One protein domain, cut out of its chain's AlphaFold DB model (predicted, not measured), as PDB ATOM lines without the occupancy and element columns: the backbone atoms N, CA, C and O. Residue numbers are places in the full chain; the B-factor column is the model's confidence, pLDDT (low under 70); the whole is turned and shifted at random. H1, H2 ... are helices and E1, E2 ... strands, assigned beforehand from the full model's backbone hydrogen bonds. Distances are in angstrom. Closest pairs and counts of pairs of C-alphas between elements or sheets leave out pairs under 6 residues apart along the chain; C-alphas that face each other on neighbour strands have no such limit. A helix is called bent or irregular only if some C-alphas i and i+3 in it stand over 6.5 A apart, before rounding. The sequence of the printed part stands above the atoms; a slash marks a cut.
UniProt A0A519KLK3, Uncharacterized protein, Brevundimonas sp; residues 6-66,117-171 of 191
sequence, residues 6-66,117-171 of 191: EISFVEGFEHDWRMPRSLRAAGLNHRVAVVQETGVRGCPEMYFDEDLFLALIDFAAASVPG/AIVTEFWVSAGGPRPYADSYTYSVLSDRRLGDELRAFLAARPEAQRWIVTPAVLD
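AT A GLANCE: This is residues 6 to 66 and 117 to 171 of the 191 residues of an uncharacterized protein of Brevundimonas sp (UniProt A0A519KLK3). A strongly twisted sheet of five strands is covered on one face by two helices, H2 and H3; no named helix lies over the opposite face. The short helices H1 and H4 are off the sheet. The printed part has 116 residues, with four named helices and five named strands in the order E1 H1 E2 H2 E3 E4 H3 H4 E5; the sheet, E3 E4 E2 E1 E5, is mixed, and so is the class. The whole is compact, with a radius of gyration of the C-alphas of 13.9 A and spans of 43 by 34 by 22 A.

HOW THE PARTS SIT: Inner strand E2, residues 30 to 37, is antiparallel to E4, residues 135 to 142, with N 34 and O 138 2.8 A apart, and to E1, residues 6 to 13, with N 10 and O 33 2.9 A apart. Edge strand E3, residues 117 to 121, forms a hairpin with E4, N 119 and O 139 being 2.9 A apart. Edge strand E5, residues 163 to 165, is parallel to E1, with N 7 and O 164 2.9 A apart. H2, residues 50 to 63, and H3, residues 147 to 155, lie over E2 on the same face, at heights over the sheet of 7.6 A and 8.5 A: two layers, helices on one face of a sheet. They only just touch, with 3 pairs of C-alphas within 8 A, the closest Phe 59 and Phe 153 at 7.0 A, H2 with residues 55 to 59 alone; they run opposite ways at a steep tilt of 53 degrees. H4, residues 158 to 162, is only just irregular, C-alphas 158 and 161 being 6.9 A apart. E4, H3 H4 and E5 make a split strand-helix-strand unit, two strands running the same way with E2 and E1 between them, its crossover right-handed. H1, residues 21 to 25, is only just not on the sheet, with 4 pairs of C-alphas within 10 A. Every O i to N i+4 pair is within hydrogen-bond range in H1, H2 and H3; in H4 it is 0 of 1, and 1 of 2 for O i to N i+3.

IN THESE COORDINATES: E1 begins at C-alpha 6 (-15.480, -23.637, -53.289) and is 22.8 A long, E2 22.6 A, E4 22.1 A, H2 19.9 A. E5 ends at C-alpha 165 (-14.744, -29.208, -50.665).

THE WHOLE: Residues 67 to 116 are not printed; C-alphas 66 and 117 are 14.9 A apart. The links E2 to H2 and E3 to E4 are long. Residues 17 to 18, 124 to 133 and 167 to 171 have pLDDT under 70.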
ATOM      1  N   GLU A   6     -16.390 -23.115 -54.304       89.75
ATOM      2  CA  GLU A   6     -15.480 -23.637 -53.289       89.75
ATOM      3  C   GLU A   6     -16.115 -23.495 -51.906       89.75
ATOM      4  O   GLU A   6     -16.627 -22.429 -51.552       89.75
ATOM      5  N   ILE A   7     -16.115 -24.594 -51.150       90.88
ATOM      6  CA  ILE A   7     -16.628 -24.636 -49.786       90.88
ATOM      7  C   ILE A   7     -15.570 -25.189 -48.838       90.88
ATOM      8  O   ILE A   7     -14.952 -26.223 -49.093       90.88
ATOM      9  N   SER A   8     -15.388 -24.504 -47.718       89.50
ATOM     10  CA  SER A   8     -14.455 -24.892 -46.663       89.50
ATOM     11  C   SER A   8     -15.199 -25.126 -45.355       89.50
ATOM     12  O   SER A   8     -16.227 -24.503 -45.096       89.50
ATOM     13  N   PHE A   9     -14.671 -26.012 -44.513       88.38
ATOM     14  CA  PHE A   9     -15.237 -26.291 -43.193       88.38
ATOM     15  C   PHE A   9     -14.275 -25.846 -42.095       88.38
ATOM     16  O   PHE A   9     -13.097 -26.207 -42.119       88.38
ATOM     17  N   VAL A  10     -14.785 -25.115 -41.105       86.94
ATOM     18  CA  VAL A  10     -14.030 -24.763 -39.896       86.94
ATOM     19  C   VAL A  10     -14.771 -25.281 -38.677       86.94
ATOM     20  O   VAL A  10     -15.907 -24.893 -38.417       86.94
ATOM     21  N   GLU A  11     -14.137 -26.178 -37.926       87.62
ATOM     22  CA  GLU A  11     -14.718 -26.746 -36.709       87.62
ATOM     23  C   GLU A  11     -14.106 -26.137 -35.452       87.62
ATOM     24  O   GLU A  11     -12.892 -25.936 -35.354       87.62
ATOM     25  N   GLY A  12     -14.960 -25.900 -34.460       86.50
ATOM     26  CA  GLY A  12     -14.551 -25.356 -33.178       86.50
ATOM     27  C   GLY A  12     -15.724 -25.160 -32.229       86.50
ATOM     28  O   GLY A  12     -16.703 -25.911 -32.237       86.50
ATOM     29  N   PHE A  13     -15.604 -24.132 -31.400       84.56
ATOM     30  CA  PHE A  13     -16.643 -23.710 -30.478       84.56
ATOM     31  C   PHE A  13     -17.020 -22.258 -30.752       84.56
ATOM     32  O   PHE A  13     -16.177 -21.440 -31.117       84.56
ATOM     33  N   GLU A  14     -18.294 -21.943 -30.557       81.19
ATOM     34  CA  GLU A  14     -18.782 -20.577 -30.618       81.19
ATOM     35  C   GLU A  14     -18.437 -19.838 -29.320       81.19
ATOM     36  O   GLU A  14     -18.767 -20.271 -28.209       81.19
ATOM     37  N   HIS A  15     -17.764 -18.701 -29.466       71.69
ATOM     38  CA  HIS A  15     -17.280 -17.879 -28.360       71.69
ATOM     39  C   HIS A  15     -17.771 -16.426 -28.442       71.69
ATOM     40  O   HIS A  15     -17.566 -15.660 -27.497       71.69
ATOM     41  N   ASP A  16     -18.448 -16.033 -29.523       71.62
ATOM     42  CA  ASP A  16     -18.943 -14.683 -29.740       71.62
ATOM     43  C   ASP A  16     -20.028 -14.336 -28.710       71.62
ATOM     44  O   ASP A  16     -21.025 -15.037 -28.494       71.62
ATOM     45  N   TRP A  17     -19.841 -13.199 -28.045       58.66
ATOM     46  CA  TRP A  17     -20.796 -12.604 -27.116       58.66
ATOM     47  C   TRP A  17     -22.076 -12.124 -27.823       58.66
ATOM     48  O   TRP A  17     -23.106 -11.966 -27.163       58.66
ATOM     49  N   ARG A  18     -22.038 -11.931 -29.147       67.88
ATOM     50  CA  ARG A  18     -23.171 -11.488 -29.974       67.88
ATOM     51  C   ARG A  18     -24.197 -12.579 -30.249       67.88
ATOM     52  O   ARG A  18     -25.320 -12.245 -30.622       67.88
ATOM     53  N   MET A  19     -23.864 -13.853 -30.017       79.69
ATOM     54  CA  MET A  19     -24.835 -14.941 -30.148       79.69
ATOM     55  C   MET A  19     -26.073 -14.663 -29.269       79.69
ATOM     56  O   MET A  19     -25.908 -14.375 -28.069       79.69
ATOM     57  N   PRO A  20     -27.302 -14.776 -29.822       84.56
ATOM     58  CA  PRO A  20     -28.536 -14.552 -29.086       84.56
ATOM     59  C   PRO A  20     -28.583 -15.340 -27.779       84.56
ATOM     60  O   PRO A  20     -28.211 -16.514 -27.713       84.56
ATOM     61  N   ARG A  21     -29.088 -14.697 -26.717       86.56
ATOM     62  CA  ARG A  21     -29.145 -15.297 -25.372       86.56
ATOM     63  C   ARG A  21     -29.888 -16.631 -25.351       86.56
ATOM     64  O   ARG A  21     -29.504 -17.501 -24.582       86.56
ATOM     65  N   SER A  22     -30.921 -16.788 -26.177       88.81
ATOM     66  CA  SER A  22     -31.706 -18.021 -26.286       88.81
ATOM     67  C   SER A  22     -30.879 -19.204 -26.797       88.81
ATOM     68  O   SER A  22     -30.989 -20.288 -26.236       88.81
ATOM     69  N   LEU A  23     -30.016 -18.995 -27.797       91.25
ATOM     70  CA  LEU A  23     -29.132 -20.039 -28.332       91.25
ATOM     71  C   LEU A  23     -28.025 -20.388 -27.327       91.25
ATOM     72  O   LEU A  23     -27.763 -21.560 -27.068       91.25
ATOM     73  N   ARG A  24     -27.451 -19.370 -26.668       88.50
ATOM     74  CA  ARG A  24     -26.452 -19.571 -25.604       88.50
ATOM     75  C   ARG A  24     -27.018 -20.341 -24.414       88.50
ATOM     76  O   ARG A  24     -26.368 -21.246 -23.908       88.50
ATOM     77  N   ALA A  25     -28.216 -19.975 -23.960       90.00
ATOM     78  CA  ALA A  25     -28.879 -20.622 -22.831       90.00
ATOM     79  C   ALA A  25     -29.257 -22.081 -23.128       90.00
ATOM     80  O   ALA A  25     -29.346 -22.878 -22.198       90.00
ATOM     81  N   ALA A  26     -29.445 -22.427 -24.404       91.56
ATOM     82  CA  ALA A  26     -29.661 -23.798 -24.847       91.56
ATOM     83  C   ALA A  26     -28.362 -24.608 -25.013       91.56
ATOM     84  O   ALA A  26     -28.429 -25.788 -25.338       91.56
ATOM     85  N   GLY A  27     -27.192 -24.007 -24.774       92.19
ATOM     86  CA  GLY A  27     -25.912 -24.710 -24.845       92.19
ATOM     87  C   GLY A  27     -25.425 -24.991 -26.266       92.19
ATOM     88  O   GLY A  27     -24.609 -25.884 -26.441       92.19
ATOM     89  N   LEU A  28     -25.890 -24.240 -27.273       93.75
ATOM     90  CA  LEU A  28     -25.456 -24.411 -28.664       93.75
ATOM     91  C   LEU A  28     -24.069 -23.786 -28.876       93.75
ATOM     92  O   LEU A  28     -23.945 -22.672 -29.383       93.75
ATOM     93  N   ASN A  29     -23.031 -24.463 -28.391       89.25
ATOM     94  CA  ASN A  29     -21.658 -23.966 -28.355       89.25
ATOM     95  C   ASN A  29     -20.706 -24.722 -29.287       89.25
ATOM     96  O   ASN A  29     -19.632 -24.198 -29.563       89.25
ATOM     97  N   HIS A  30     -21.053 -25.912 -29.779       91.38
ATOM     98  CA  HIS A  30     -20.287 -26.565 -30.838       91.38
ATOM     99  C   HIS A  30     -20.580 -25.882 -32.169       91.38
ATOM    100  O   HIS A  30     -21.744 -25.641 -32.491       91.38
ATOM    101  N   ARG A  31     -19.531 -25.600 -32.945       91.88
ATOM    102  CA  ARG A  31     -19.629 -24.894 -34.223       91.88
ATOM    103  C   ARG A  31     -18.946 -25.672 -35.337       91.88
ATOM    104  O   ARG A  31     -17.789 -26.070 -35.206       91.88
ATOM    105  N   VAL A  32     -19.643 -25.800 -36.462       92.38
ATOM    106  CA  VAL A  32     -19.026 -26.039 -37.769       92.38
ATOM    107  C   VAL A  32     -19.445 -24.916 -38.713       92.38
ATOM    108  O   VAL A  32     -20.624 -24.763 -39.025       92.38
ATOM    109  N   ALA A  33     -18.484 -24.100 -39.129       91.62
ATOM    110  CA  ALA A  33     -18.691 -23.063 -40.124       91.62
ATOM    111  C   ALA A  33     -18.491 -23.646 -41.522       91.62
ATOM    112  O   ALA A  33     -17.462 -24.265 -41.799       91.62
ATOM    113  N   VAL A  34     -19.475 -23.438 -42.390       93.25
ATOM    114  CA  VAL A  34     -19.394 -23.688 -43.829       93.25
ATOM    115  C   VAL A  34     -19.092 -22.355 -44.491       93.25
ATOM    116  O   VAL A  34     -19.928 -21.454 -44.480       93.25
ATOM    117  N   VAL A  35     -17.885 -22.215 -45.021       91.19
ATOM    118  CA  VAL A  35     -17.419 -21.002 -45.692       91.19
ATOM    119  C   VAL A  35     -17.568 -21.211 -47.187       91.19
ATOM    120  O   VAL A  35     -16.895 -22.070 -47.752       91.19
ATOM    121  N   GLN A  36     -18.450 -20.447 -47.815       91.81
ATOM    122  CA  GLN A  36     -18.640 -20.436 -49.255       91.81
ATOM    123  C   GLN A  36     -17.859 -19.270 -49.865       91.81
ATOM    124  O   GLN A  36     -18.143 -18.102 -49.578       91.81
ATOM    125  N   GLU A  37     -16.913 -19.586 -50.746       88.12
ATOM    126  CA  GLU A  37     -16.237 -18.570 -51.546       88.12
ATOM    127  C   GLU A  37     -17.233 -17.904 -52.497       88.12
ATOM    128  O   GLU A  37     -18.013 -18.568 -53.189       88.12
ATOM    129  N   THR A  38     -17.214 -16.572 -52.539       86.31
ATOM    130  CA  THR A  38     -18.146 -15.800 -53.382       86.31
ATOM    131  C   THR A  38     -17.538 -15.368 -54.709       86.31
ATOM    132  O   THR A  38     -18.275 -15.036 -55.639       86.31
ATOM    133  N   GLY A  39     -16.207 -15.431 -54.826       82.75
ATOM    134  CA  GLY A  39     -15.450 -15.152 -56.044       82.75
ATOM    135  C   GLY A  39     -15.561 -16.281 -57.067       82.75
ATOM    136  O   GLY A  39     -14.607 -17.019 -57.304       82.75
ATOM    137  N   VAL A  40     -16.730 -16.428 -57.681       84.00
ATOM    138  CA  VAL A  40     -17.017 -17.509 -58.627       84.00
ATOM    139  C   VAL A  40     -16.718 -17.080 -60.064       84.00
ATOM    140  O   VAL A  40     -17.111 -16.007 -60.524       84.00
ATOM    141  N   ARG A  41     -16.029 -17.936 -60.831       82.69
ATOM    142  CA  ARG A  41     -15.653 -17.624 -62.219       82.69
ATOM    143  C   ARG A  41     -16.892 -17.368 -63.084       82.69
ATOM    144  O   ARG A  41     -17.707 -18.260 -63.290       82.69
ATOM    145  N   GLY A  42     -16.956 -16.179 -63.682       82.44
ATOM    146  CA  GLY A  42     -18.079 -15.761 -64.530       82.44
ATOM    147  C   GLY A  42     -19.188 -15.026 -63.774       82.44
ATOM    148  O   GLY A  42     -20.127 -14.558 -64.411       82.44
ATOM    149  N   CYS A  43     -19.050 -14.870 -62.456       82.50
ATOM    150  CA  CYS A  43     -19.895 -14.029 -61.622       82.50
ATOM    151  C   CYS A  43     -19.100 -12.764 -61.254       82.50
ATOM    152  O   CYS A  43     -18.080 -12.874 -60.580       82.50
ATOM    153  N   PRO A  44     -19.489 -11.575 -61.752       80.44
ATOM    154  CA  PRO A  44     -18.783 -10.331 -61.437       80.44
ATOM    155  C   PRO A  44     -19.068  -9.823 -60.014       80.44
ATOM    156  O   PRO A  44     -18.267  -9.068 -59.476       80.44
ATOM    157  N   GLU A  45     -20.187 -10.249 -59.429       84.06
ATOM    158  CA  GLU A  45     -20.630  -9.930 -58.070       84.06
ATOM    159  C   GLU A  45     -20.476 -11.151 -57.150       84.06
ATOM    160  O   GLU A  45     -20.254 -12.269 -57.632       84.06
ATOM    161  N   MET A  46     -20.651 -10.950 -55.837       86.56
ATOM    162  CA  MET A  46     -20.700 -12.045 -54.864       86.56
ATOM    163  C   MET A  46     -21.750 -13.081 -55.278       86.56
ATOM    164  O   MET A  46     -22.936 -12.778 -55.399       86.56
ATOM    165  N   TYR A  47     -21.314 -14.319 -55.499       90.00
ATOM    166  CA  TYR A  47     -22.221 -15.402 -55.854       90.00
ATOM    167  C   TYR A  47     -22.834 -16.029 -54.601       90.00
ATOM    168  O   TYR A  47     -22.111 -16.550 -53.752       90.00
ATOM    169  N   PHE A  48     -24.161 -16.024 -54.501       92.06
ATOM    170  CA  PHE A  48     -24.900 -16.787 -53.499       92.06
ATOM    171  C   PHE A  48     -25.273 -18.167 -54.056       92.06
ATOM    172  O   PHE A  48     -25.966 -18.266 -55.070       92.06
ATOM    173  N   ASP A  49     -24.825 -19.238 -53.395       93.19
ATOM    174  CA  ASP A  49     -25.213 -20.594 -53.766       93.19
ATOM    175  C   ASP A  49     -26.530 -20.988 -53.070       93.19
ATOM    176  O   ASP A  49     -26.544 -21.513 -51.953       93.19
ATOM    177  N   GLU A  50     -27.653 -20.735 -53.751       93.69
ATOM    178  CA  GLU A  50     -28.999 -21.034 -53.242       93.69
ATOM    179  C   GLU A  50     -29.159 -22.502 -52.811       93.69
ATOM    180  O   GLU A  50     -29.678 -22.755 -51.721       93.69
ATOM    181  N   ASP A  51     -28.703 -23.481 -53.611       94.25
ATOM    182  CA  ASP A  51     -28.919 -24.885 -53.229       94.25
ATOM    183  C   ASP A  51     -28.016 -25.309 -52.066       94.25
ATOM    184  O   ASP A  51     -28.404 -26.200 -51.311       94.25
ATOM    185  N   LEU A  52     -26.851 -24.674 -51.868       95.56
ATOM    186  CA  LEU A  52     -26.052 -24.906 -50.660       95.56
ATOM    187  C   LEU A  52     -26.832 -24.453 -49.425       95.56
ATOM    188  O   LEU A  52     -26.956 -25.207 -48.460       95.56
ATOM    189  N   PHE A  53     -27.411 -23.254 -49.460       95.75
ATOM    190  CA  PHE A  53     -28.198 -22.748 -48.339       95.75
ATOM    191  C   PHE A  53     -29.457 -23.582 -48.073       95.75
ATOM    192  O   PHE A  53     -29.767 -23.888 -46.920       95.75
ATOM    193  N   LEU A  54     -30.160 -24.008 -49.125       95.19
ATOM    194  CA  LEU A  54     -31.301 -24.914 -48.988       95.19
ATOM    195  C   LEU A  54     -30.878 -26.280 -48.434       95.19
ATOM    196  O   LEU A  54     -31.554 -26.809 -47.553       95.19
ATOM    197  N   ALA A  55     -29.731 -26.820 -48.857       96.62
ATOM    198  CA  ALA A  55     -29.190 -28.058 -48.301       96.62
ATOM    199  C   ALA A  55     -28.846 -27.925 -46.808       96.62
ATOM    200  O   ALA A  55     -29.020 -28.879 -46.054       96.62
ATOM    201  N   LEU A  56     -28.415 -26.746 -46.352       96.88
ATOM    202  CA  LEU A  56     -28.202 -26.470 -44.929       96.88
ATOM    203  C   LEU A  56     -29.522 -26.430 -44.139       96.88
ATOM    204  O   LEU A  56     -29.590 -26.964 -43.030       96.88
ATOM    205  N   ILE A  57     -30.589 -25.862 -44.706       96.00
ATOM    206  CA  ILE A  57     -31.929 -25.916 -44.097       96.00
ATOM    207  C   ILE A  57     -32.421 -27.370 -44.011       96.00
ATOM    208  O   ILE A  57     -32.891 -27.797 -42.952       96.00
ATOM    209  N   ASP A  58     -32.268 -28.140 -45.092       96.25
ATOM    210  CA  ASP A  58     -32.613 -29.565 -45.131       96.25
ATOM    211  C   ASP A  58     -31.818 -30.360 -44.086       96.25
ATOM    212  O   ASP A  58     -32.377 -31.214 -43.395       96.25
ATOM    213  N   PHE A  59     -30.527 -30.056 -43.929       97.12
ATOM    214  CA  PHE A  59     -29.673 -30.670 -42.916       97.12
ATOM    215  C   PHE A  59     -30.200 -30.419 -41.500       97.12
ATOM    216  O   PHE A  59     -30.273 -31.356 -40.702       97.12
ATOM    217  N   ALA A  60     -30.611 -29.186 -41.183       95.88
ATOM    218  CA  ALA A  60     -31.186 -28.866 -39.877       95.88
ATOM    219  C   ALA A  60     -32.480 -29.653 -39.612       95.88
ATOM    220  O   ALA A  60     -32.685 -30.155 -38.504       95.88
ATOM    221  N   ALA A  61     -33.332 -29.805 -40.630       95.19
ATOM    222  CA  ALA A  61     -34.559 -30.593 -40.533       95.19
ATOM    223  C   ALA A  61     -34.286 -32.101 -40.371       95.19
ATOM    224  O   ALA A  61     -34.965 -32.769 -39.591       95.19
ATOM    225  N   ALA A  62     -33.285 -32.636 -41.075       95.88
ATOM    226  CA  ALA A  62     -32.921 -34.052 -41.025       95.88
ATOM    227  C   ALA A  62     -32.211 -34.441 -39.717       95.88
ATOM    228  O   ALA A  62     -32.488 -35.499 -39.156       95.88
ATOM    229  N   SER A  63     -31.330 -33.572 -39.215       95.31
ATOM    230  CA  SER A  63     -30.526 -33.817 -38.009       95.31
ATOM    231  C   SER A  63     -31.342 -33.772 -36.720       95.31
ATOM    232  O   SER A  63     -30.906 -34.288 -35.688       95.31
ATOM    233  N   VAL A  64     -32.517 -33.134 -36.759       92.88
ATOM    234  CA  VAL A  64     -33.420 -33.014 -35.611       92.88
ATOM    235  C   VAL A  64     -34.851 -33.395 -36.011       92.88
ATOM    236  O   VAL A  64     -35.715 -32.525 -36.168       92.88
ATOM    237  N   PRO A  65     -35.147 -34.699 -36.159       92.25
ATOM    238  CA  PRO A  65     -36.482 -35.154 -36.525       92.25
ATOM    239  C   PRO A  65     -37.555 -34.629 -35.563       92.25
ATOM    240  O   PRO A  65     -37.428 -34.732 -34.343       92.25
ATOM    241  N   GLY A  66     -38.631 -34.070 -36.119       92.69
ATOM    242  CA  GLY A  66     -39.733 -33.488 -35.345       92.69
ATOM    243  C   GLY A  66     -39.499 -32.050 -34.873       92.69
ATOM    244  O   GLY A  66     -40.395 -31.472 -34.255       92.69
ATOM    245  N   ALA A 117     -28.952 -24.237 -34.555       96.56
ATOM    246  CA  ALA A 117     -29.089 -23.019 -35.338       96.56
ATOM    247  C   ALA A 117     -28.067 -22.992 -36.472       96.56
ATOM    248  O   ALA A 117     -26.999 -23.577 -36.357       96.56
ATOM    249  N   ILE A 118     -28.388 -22.299 -37.554       96.31
ATOM    250  CA  ILE A 118     -27.453 -21.939 -38.614       96.31
ATOM    251  C   ILE A 118     -27.480 -20.426 -38.688       96.31
ATOM    252  O   ILE A 118     -28.547 -19.860 -38.910       96.31
ATOM    253  N   VAL A 119     -26.352 -19.768 -38.454       94.12
ATOM    254  CA  VAL A 119     -26.264 -18.304 -38.470       94.12
ATOM    255  C   VAL A 119     -25.349 -17.856 -39.595       94.12
ATOM    256  O   VAL A 119     -24.276 -18.428 -39.783       94.12
ATOM    257  N   THR A 120     -25.765 -16.845 -40.351       91.50
ATOM    258  CA  THR A 120     -24.866 -16.193 -41.306       91.50
ATOM    259  C   THR A 120     -23.965 -15.226 -40.555       91.50
ATOM    260  O   THR A 120     -24.458 -14.379 -39.802       91.50
ATOM    261  N   GLU A 121     -22.661 -15.308 -40.776       84.00
ATOM    262  CA  GLU A 121     -21.690 -14.416 -40.149       84.00
ATOM    263  C   GLU A 121     -20.562 -14.026 -41.105       84.00
ATOM    264  O   GLU A 121     -20.468 -14.517 -42.228       84.00
ATOM    265  N   PHE A 122     -19.697 -13.114 -40.667       76.06
ATOM    266  CA  PHE A 122     -18.482 -12.789 -41.406       76.06
ATOM    267  C   PHE A 122     -17.444 -13.898 -41.208       76.06
ATOM    268  O   PHE A 122     -17.197 -14.297 -40.073       76.06
ATOM    269  N   TRP A 123     -16.739 -14.320 -42.261       70.69
ATOM    270  CA  TRP A 123     -15.703 -15.365 -42.161       70.69
ATOM    271  C   TRP A 123     -14.632 -15.075 -41.098       70.69
ATOM    272  O   TRP A 123     -14.206 -15.963 -40.363       70.69
ATOM    273  N   VAL A 124     -14.248 -13.811 -40.918       63.34
ATOM    274  CA  VAL A 124     -13.299 -13.418 -39.859       63.34
ATOM    275  C   VAL A 124     -13.787 -13.742 -38.438       63.34
ATOM    276  O   VAL A 124     -12.961 -13.867 -37.536       63.34
ATOM    277  N   SER A 125     -15.097 -13.870 -38.222       69.44
ATOM    278  CA  SER A 125     -15.697 -14.305 -36.951       69.44
ATOM    279  C   SER A 125     -15.698 -15.836 -36.798       69.44
ATOM    280  O   SER A 125     -15.644 -16.359 -35.682       69.44
ATOM    281  N   ALA A 126     -15.623 -16.557 -37.918       62.81
ATOM    282  CA  ALA A 126     -15.556 -18.012 -37.991       62.81
ATOM    283  C   ALA A 126     -14.122 -18.588 -37.992       62.81
ATOM    284  O   ALA A 126     -13.945 -19.767 -38.282       62.81
ATOM    285  N   GLY A 127     -13.097 -17.781 -37.689       60.97
ATOM    286  CA  GLY A 127     -11.688 -18.218 -37.665       60.97
ATOM    287  C   GLY A 127     -10.911 -17.951 -38.962       60.97
ATOM    288  O   GLY A 127      -9.766 -18.380 -39.104       60.97
ATOM    289  N   GLY A 128     -11.507 -17.223 -39.910       59.41
ATOM    290  CA  GLY A 128     -10.873 -16.863 -41.176       59.41
ATOM    291  C   GLY A 128      -9.652 -15.944 -41.056       59.41
ATOM    292  O   GLY A 128      -9.512 -15.198 -40.076       59.41
ATOM    293  N   PRO A 129      -8.767 -15.955 -42.069       63.31
ATOM    294  CA  PRO A 129      -7.602 -15.082 -42.103       63.31
ATOM    295  C   PRO A 129      -8.014 -13.605 -42.191       63.31
ATOM    296  O   PRO A 129      -9.074 -13.247 -42.700       63.31
ATOM    297  N   ARG A 130      -7.140 -12.722 -41.699       53.62
ATOM    298  CA  ARG A 130      -7.207 -11.278 -41.970       53.62
ATOM    299  C   ARG A 130      -6.157 -10.933 -43.037       53.62
ATOM    300  O   ARG A 130      -5.045 -11.450 -42.924       53.62
ATOM    301  N   PRO A 131      -6.434 -10.027 -43.996       56.84
ATOM    302  CA  PRO A 131      -7.641  -9.202 -44.145       56.84
ATOM    303  C   PRO A 131      -8.868  -9.977 -44.663       56.84
ATOM    304  O   PRO A 131      -8.732 -11.069 -45.195       56.84
ATOM    305  N   TYR A 132     -10.055  -9.402 -44.446       61.75
ATOM    306  CA  TYR A 132     -11.367  -9.974 -44.780       61.75
ATOM    307  C   TYR A 132     -11.492 -10.329 -46.273       61.75
ATOM    308  O   TYR A 132     -11.105  -9.528 -47.124       61.75
ATOM    309  N   ALA A 133     -12.060 -11.504 -46.559       64.81
ATOM    310  CA  ALA A 133     -12.460 -11.943 -47.892       64.81
ATOM    311  C   ALA A 133     -13.989 -12.078 -47.957       64.81
ATOM    312  O   ALA A 133     -14.610 -12.607 -47.026       64.81
ATOM    313  N   ASP A 134     -14.582 -11.597 -49.052       73.88
ATOM    314  CA  ASP A 134     -16.017 -11.714 -49.298       73.88
ATOM    315  C   ASP A 134     -16.414 -13.188 -49.414       73.88
ATOM    316  O   ASP A 134     -15.949 -13.933 -50.278       73.88
ATOM    317  N   SER A 135     -17.282 -13.620 -48.511       82.88
ATOM    318  CA  SER A 135     -17.743 -15.003 -48.400       82.88
ATOM    319  C   SER A 135     -19.132 -15.031 -47.781       82.88
ATOM    320  O   SER A 135     -19.467 -14.183 -46.948       82.88
ATOM    321  N   TYR A 136     -19.923 -16.040 -48.137       90.12
ATOM    322  CA  TYR A 136     -21.081 -16.408 -47.331       90.12
ATOM    323  C   TYR A 136     -20.638 -17.478 -46.340       90.12
ATOM    324  O   TYR A 136     -20.281 -18.587 -46.728       90.12
ATOM    325  N   THR A 137     -20.621 -17.138 -45.052       92.00
ATOM    326  CA  THR A 137     -20.264 -18.085 -43.990       92.00
ATOM    327  C   THR A 137     -21.494 -18.459 -43.182       92.00
ATOM    328  O   THR A 137     -22.195 -17.583 -42.674       92.00
ATOM    329  N   TYR A 138     -21.729 -19.761 -43.043       94.50
ATOM    330  CA  TYR A 138     -22.852 -20.339 -42.312       94.50
ATOM    331  C   TYR A 138     -22.335 -21.151 -41.127       94.50
ATOM    332  O   TYR A 138     -21.784 -22.236 -41.308       94.50
ATOM    333  N   SER A 139     -22.529 -20.660 -39.909       93.62
ATOM    334  CA  SER A 139     -22.149 -21.393 -38.703       93.62
ATOM    335  C   SER A 139     -23.295 -22.241 -38.200       93.62
ATOM    336  O   SER A 139     -24.299 -21.724 -37.712       93.62
ATOM    337  N   VAL A 140     -23.121 -23.556 -38.298       95.44
ATOM    338  CA  VAL A 140     -24.026 -24.539 -37.714       95.44
ATOM    339  C   VAL A 140     -23.643 -24.730 -36.249       95.44
ATOM    340  O   VAL A 140     -22.550 -25.203 -35.931       95.44
ATOM    341  N   LEU A 141     -24.559 -24.341 -35.369       95.19
ATOM    342  CA  LEU A 141     -24.439 -24.345 -33.920       95.19
ATOM    343  C   LEU A 141     -25.275 -25.477 -33.323       95.19
ATOM    344  O   LEU A 141     -26.462 -25.613 -33.635       95.19
ATOM    345  N   SER A 142     -24.672 -26.261 -32.433       95.31
ATOM    346  CA  SER A 142     -25.319 -27.394 -31.765       95.31
ATOM    347  C   SER A 142     -24.730 -27.638 -30.372       95.31
ATOM    348  O   SER A 142     -23.717 -27.050 -29.998       95.31
ATOM    349  N   ASP A 143     -25.380 -28.493 -29.589       93.31
ATOM    350  CA  ASP A 143     -24.876 -29.028 -28.321       93.31
ATOM    351  C   ASP A 143     -23.940 -30.239 -28.517       93.31
ATOM    352  O   ASP A 143     -23.365 -30.744 -27.554       93.31
ATOM    353  N   ARG A 144     -23.757 -30.693 -29.765       93.19
ATOM    354  CA  ARG A 144     -22.855 -31.786 -30.146       93.19
ATOM    355  C   ARG A 144     -22.045 -31.447 -31.395       93.19
ATOM    356  O   ARG A 144     -22.389 -30.562 -32.174       93.19
ATOM    357  N   ARG A 145     -20.968 -32.200 -31.630       92.06
ATOM    358  CA  ARG A 145     -20.194 -32.105 -32.877       92.06
ATOM    359  C   ARG A 145     -21.000 -32.664 -34.053       92.06
ATOM    360  O   ARG A 145     -21.455 -33.804 -33.997       92.06
ATOM    361  N   LEU A 146     -21.136 -31.862 -35.110       92.81
ATOM    362  CA  LEU A 146     -21.894 -32.193 -36.326       92.81
ATOM    363  C   LEU A 146     -21.051 -32.211 -37.601       92.81
ATOM    364  O   LEU A 146     -21.587 -32.487 -38.666       92.81
ATOM    365  N   GLY A 147     -19.754 -31.904 -37.526       90.69
ATOM    366  CA  GLY A 147     -18.940 -31.664 -38.719       90.69
ATOM    367  C   GLY A 147     -18.903 -32.836 -39.701       90.69
ATOM    368  O   GLY A 147     -19.138 -32.637 -40.891       90.69
ATOM    369  N   ASP A 148     -18.679 -34.060 -39.212       91.31
ATOM    370  CA  ASP A 148     -18.685 -35.263 -40.059       91.31
ATOM    371  C   ASP A 148     -20.068 -35.552 -40.652       91.31
ATOM    372  O   ASP A 148     -20.180 -35.872 -41.835       91.31
ATOM    373  N   GLU A 149     -21.122 -35.398 -39.847       94.62
ATOM    374  CA  GLU A 149     -22.511 -35.618 -40.268       94.62
ATOM    375  C   GLU A 149     -22.918 -34.620 -41.358       94.62
ATOM    376  O   GLU A 149     -23.456 -35.012 -42.389       94.62
ATOM    377  N   LEU A 150     -22.579 -33.342 -41.173       95.00
ATOM    378  CA  LEU A 150     -22.828 -32.276 -42.136       95.00
ATOM    379  C   LEU A 150     -22.068 -32.504 -43.444       95.00
ATOM    380  O   LEU A 150     -22.656 -32.415 -44.520       95.00
ATOM    381  N   ARG A 151     -20.774 -32.835 -43.371       92.69
ATOM    382  CA  ARG A 151     -19.970 -33.138 -44.567       92.69
ATOM    383  C   ARG A 151     -20.535 -34.324 -45.336       92.69
ATOM    384  O   ARG A 151     -20.669 -34.243 -46.555       92.69
ATOM    385  N   ALA A 152     -20.878 -35.406 -44.639       93.19
ATOM    386  CA  ALA A 152     -21.471 -36.585 -45.258       93.19
ATOM    387  C   ALA A 152     -22.831 -36.263 -45.895       93.19
ATOM    388  O   ALA A 152     -23.101 -36.699 -47.014       93.19
ATOM    389  N   PHE A 153     -23.656 -35.460 -45.216       95.25
ATOM    390  CA  PHE A 153     -24.947 -35.018 -45.731       95.25
ATOM    391  C   PHE A 153     -24.794 -34.215 -47.024       95.25
ATOM    392  O   PHE A 153     -25.434 -34.541 -48.021       95.25
ATOM    393  N   LEU A 154     -23.912 -33.212 -47.034       94.25
ATOM    394  CA  LEU A 154     -23.649 -32.393 -48.217       94.25
ATOM    395  C   LEU A 154     -23.042 -33.221 -49.358       94.25
ATOM    396  O   LEU A 154     -23.464 -33.076 -50.499       94.25
ATOM    397  N   ALA A 155     -22.123 -34.145 -49.071       92.12
ATOM    398  CA  ALA A 155     -21.518 -35.009 -50.087       92.12
ATOM    399  C   ALA A 155     -22.515 -35.979 -50.753       92.12
ATOM    400  O   ALA A 155     -22.295 -36.406 -51.884       92.12
ATOM    401  N   ALA A 156     -23.612 -36.328 -50.072       93.62
ATOM    402  CA  ALA A 156     -24.660 -37.196 -50.609       93.62
ATOM    403  C   ALA A 156     -25.666 -36.458 -51.515       93.62
ATOM    404  O   ALA A 156     -26.535 -37.094 -52.120       93.62
ATOM    405  N   ARG A 157     -25.582 -35.126 -51.607       92.50
ATOM    406  CA  ARG A 157     -26.493 -34.307 -52.407       92.50
ATOM    407  C   ARG A 157     -26.180 -34.410 -53.906       92.50
ATOM    408  O   ARG A 157     -25.007 -34.436 -54.277       92.50
ATOM    409  N   PRO A 158     -27.192 -34.393 -54.793       89.94
ATOM    410  CA  PRO A 158     -26.967 -34.302 -56.238       89.94
ATOM    411  C   PRO A 158     -26.095 -33.103 -56.633       89.94
ATOM    412  O   PRO A 158     -25.279 -33.192 -57.551       89.94
ATOM    413  N   GLU A 159     -26.240 -31.995 -55.907       90.31
ATOM    414  CA  GLU A 159     -25.511 -30.751 -56.125       90.31
ATOM    415  C   GLU A 159     -24.021 -30.850 -55.767       90.31
ATOM    416  O   GLU A 159     -23.234 -30.049 -56.266       90.31
ATOM    417  N   ALA A 160     -23.597 -31.857 -54.994       84.88
ATOM    418  CA  ALA A 160     -22.226 -31.994 -54.494       84.88
ATOM    419  C   ALA A 160     -21.153 -31.977 -55.594       84.88
ATOM    420  O   ALA A 160     -20.023 -31.571 -55.350       84.88
ATOM    421  N   GLN A 161     -21.505 -32.357 -56.826       84.12
ATOM    422  CA  GLN A 161     -20.593 -32.326 -57.976       84.12
ATOM    423  C   GLN A 161     -20.062 -30.920 -58.305       84.12
ATOM    424  O   GLN A 161     -19.037 -30.803 -58.975       84.12
ATOM    425  N   ARG A 162     -20.751 -29.856 -57.866       85.94
ATOM    426  CA  ARG A 162     -20.318 -28.466 -58.074       85.94
ATOM    427  C   ARG A 162     -19.625 -27.853 -56.861       85.94
ATOM    428  O   ARG A 162     -19.077 -26.763 -56.994       85.94
ATOM    429  N   TRP A 163     -19.627 -28.538 -55.720       88.88
ATOM    430  CA  TRP A 163     -18.983 -28.073 -54.499       88.88
ATOM    431  C   TRP A 163     -17.568 -28.627 -54.403       88.88
ATOM    432  O   TRP A 163     -17.349 -29.830 -54.258       88.88
ATOM    433  N   ILE A 164     -16.591 -27.733 -54.483       81.56
ATOM    434  CA  ILE A 164     -15.186 -28.070 -54.290       81.56
ATOM    435  C   ILE A 164     -14.919 -27.978 -52.792       81.56
ATOM    436  O   ILE A 164     -14.743 -26.889 -52.253       81.56
ATOM    437  N   VAL A 165     -14.954 -29.125 -52.114       77.81
ATOM    438  CA  VAL A 165     -14.744 -29.208 -50.665       77.81
ATOM    439  C   VAL A 165     -13.254 -29.162 -50.346       77.81
ATOM    440  O   VAL A 165     -12.514 -30.079 -50.712       77.81
ATOM    441  N   THR A 166     -12.817 -28.137 -49.620       72.56
ATOM    442  CA  THR A 166     -11.467 -28.101 -49.049       72.56
ATOM    443  C   THR A 166     -11.411 -28.896 -47.734       72.56
ATOM    444  O   THR A 166     -12.432 -29.069 -47.053       72.56
ATOM    445  N   PRO A 167     -10.236 -29.432 -47.349       61.81
ATOM    446  CA  PRO A 167     -10.076 -30.111 -46.067       61.81
ATOM    447  C   PRO A 167     -10.434 -29.196 -44.892       61.81
ATOM    448  O   PRO A 167     -10.073 -28.021 -44.884       61.81
ATOM    449  N   ALA A 168     -11.103 -29.747 -43.877       60.78
ATOM    450  CA  ALA A 168     -11.490 -28.975 -42.704       60.78
ATOM    451  C   ALA A 168     -10.263 -28.412 -41.967       60.78
ATOM    452  O   ALA A 168      -9.302 -29.138 -41.695       60.78
ATOM    453  N   VAL A 169     -10.322 -27.132 -41.602       63.94
ATOM    454  CA  VAL A 169      -9.309 -26.476 -40.770       63.94
ATOM    455  C   VAL A 169      -9.843 -26.412 -39.341       63.94
ATOM    456  O   VAL A 169     -10.945 -25.925 -39.098       63.94
ATOM    457  N   LEU A 170      -9.081 -26.931 -38.379       60.09
ATOM    458  CA  LEU A 170      -9.407 -26.774 -36.961       60.09
ATOM    459  C   LEU A 170      -9.033 -25.356 -36.525       60.09
ATOM    460  O   LEU A 170      -7.884 -24.954 -36.702       60.09
ATOM    461  N   ASP A 171      -9.982 -24.629 -35.928       56.50
ATOM    462  CA  ASP A 171      -9.808 -23.220 -35.527       56.50
ATOM    463  C   ASP A 171      -8.620 -23.057 -34.543       56.50
ATOM    464  O   ASP A 171      -7.886 -22.073 -34.592       56.50
TER     465      ASP A 171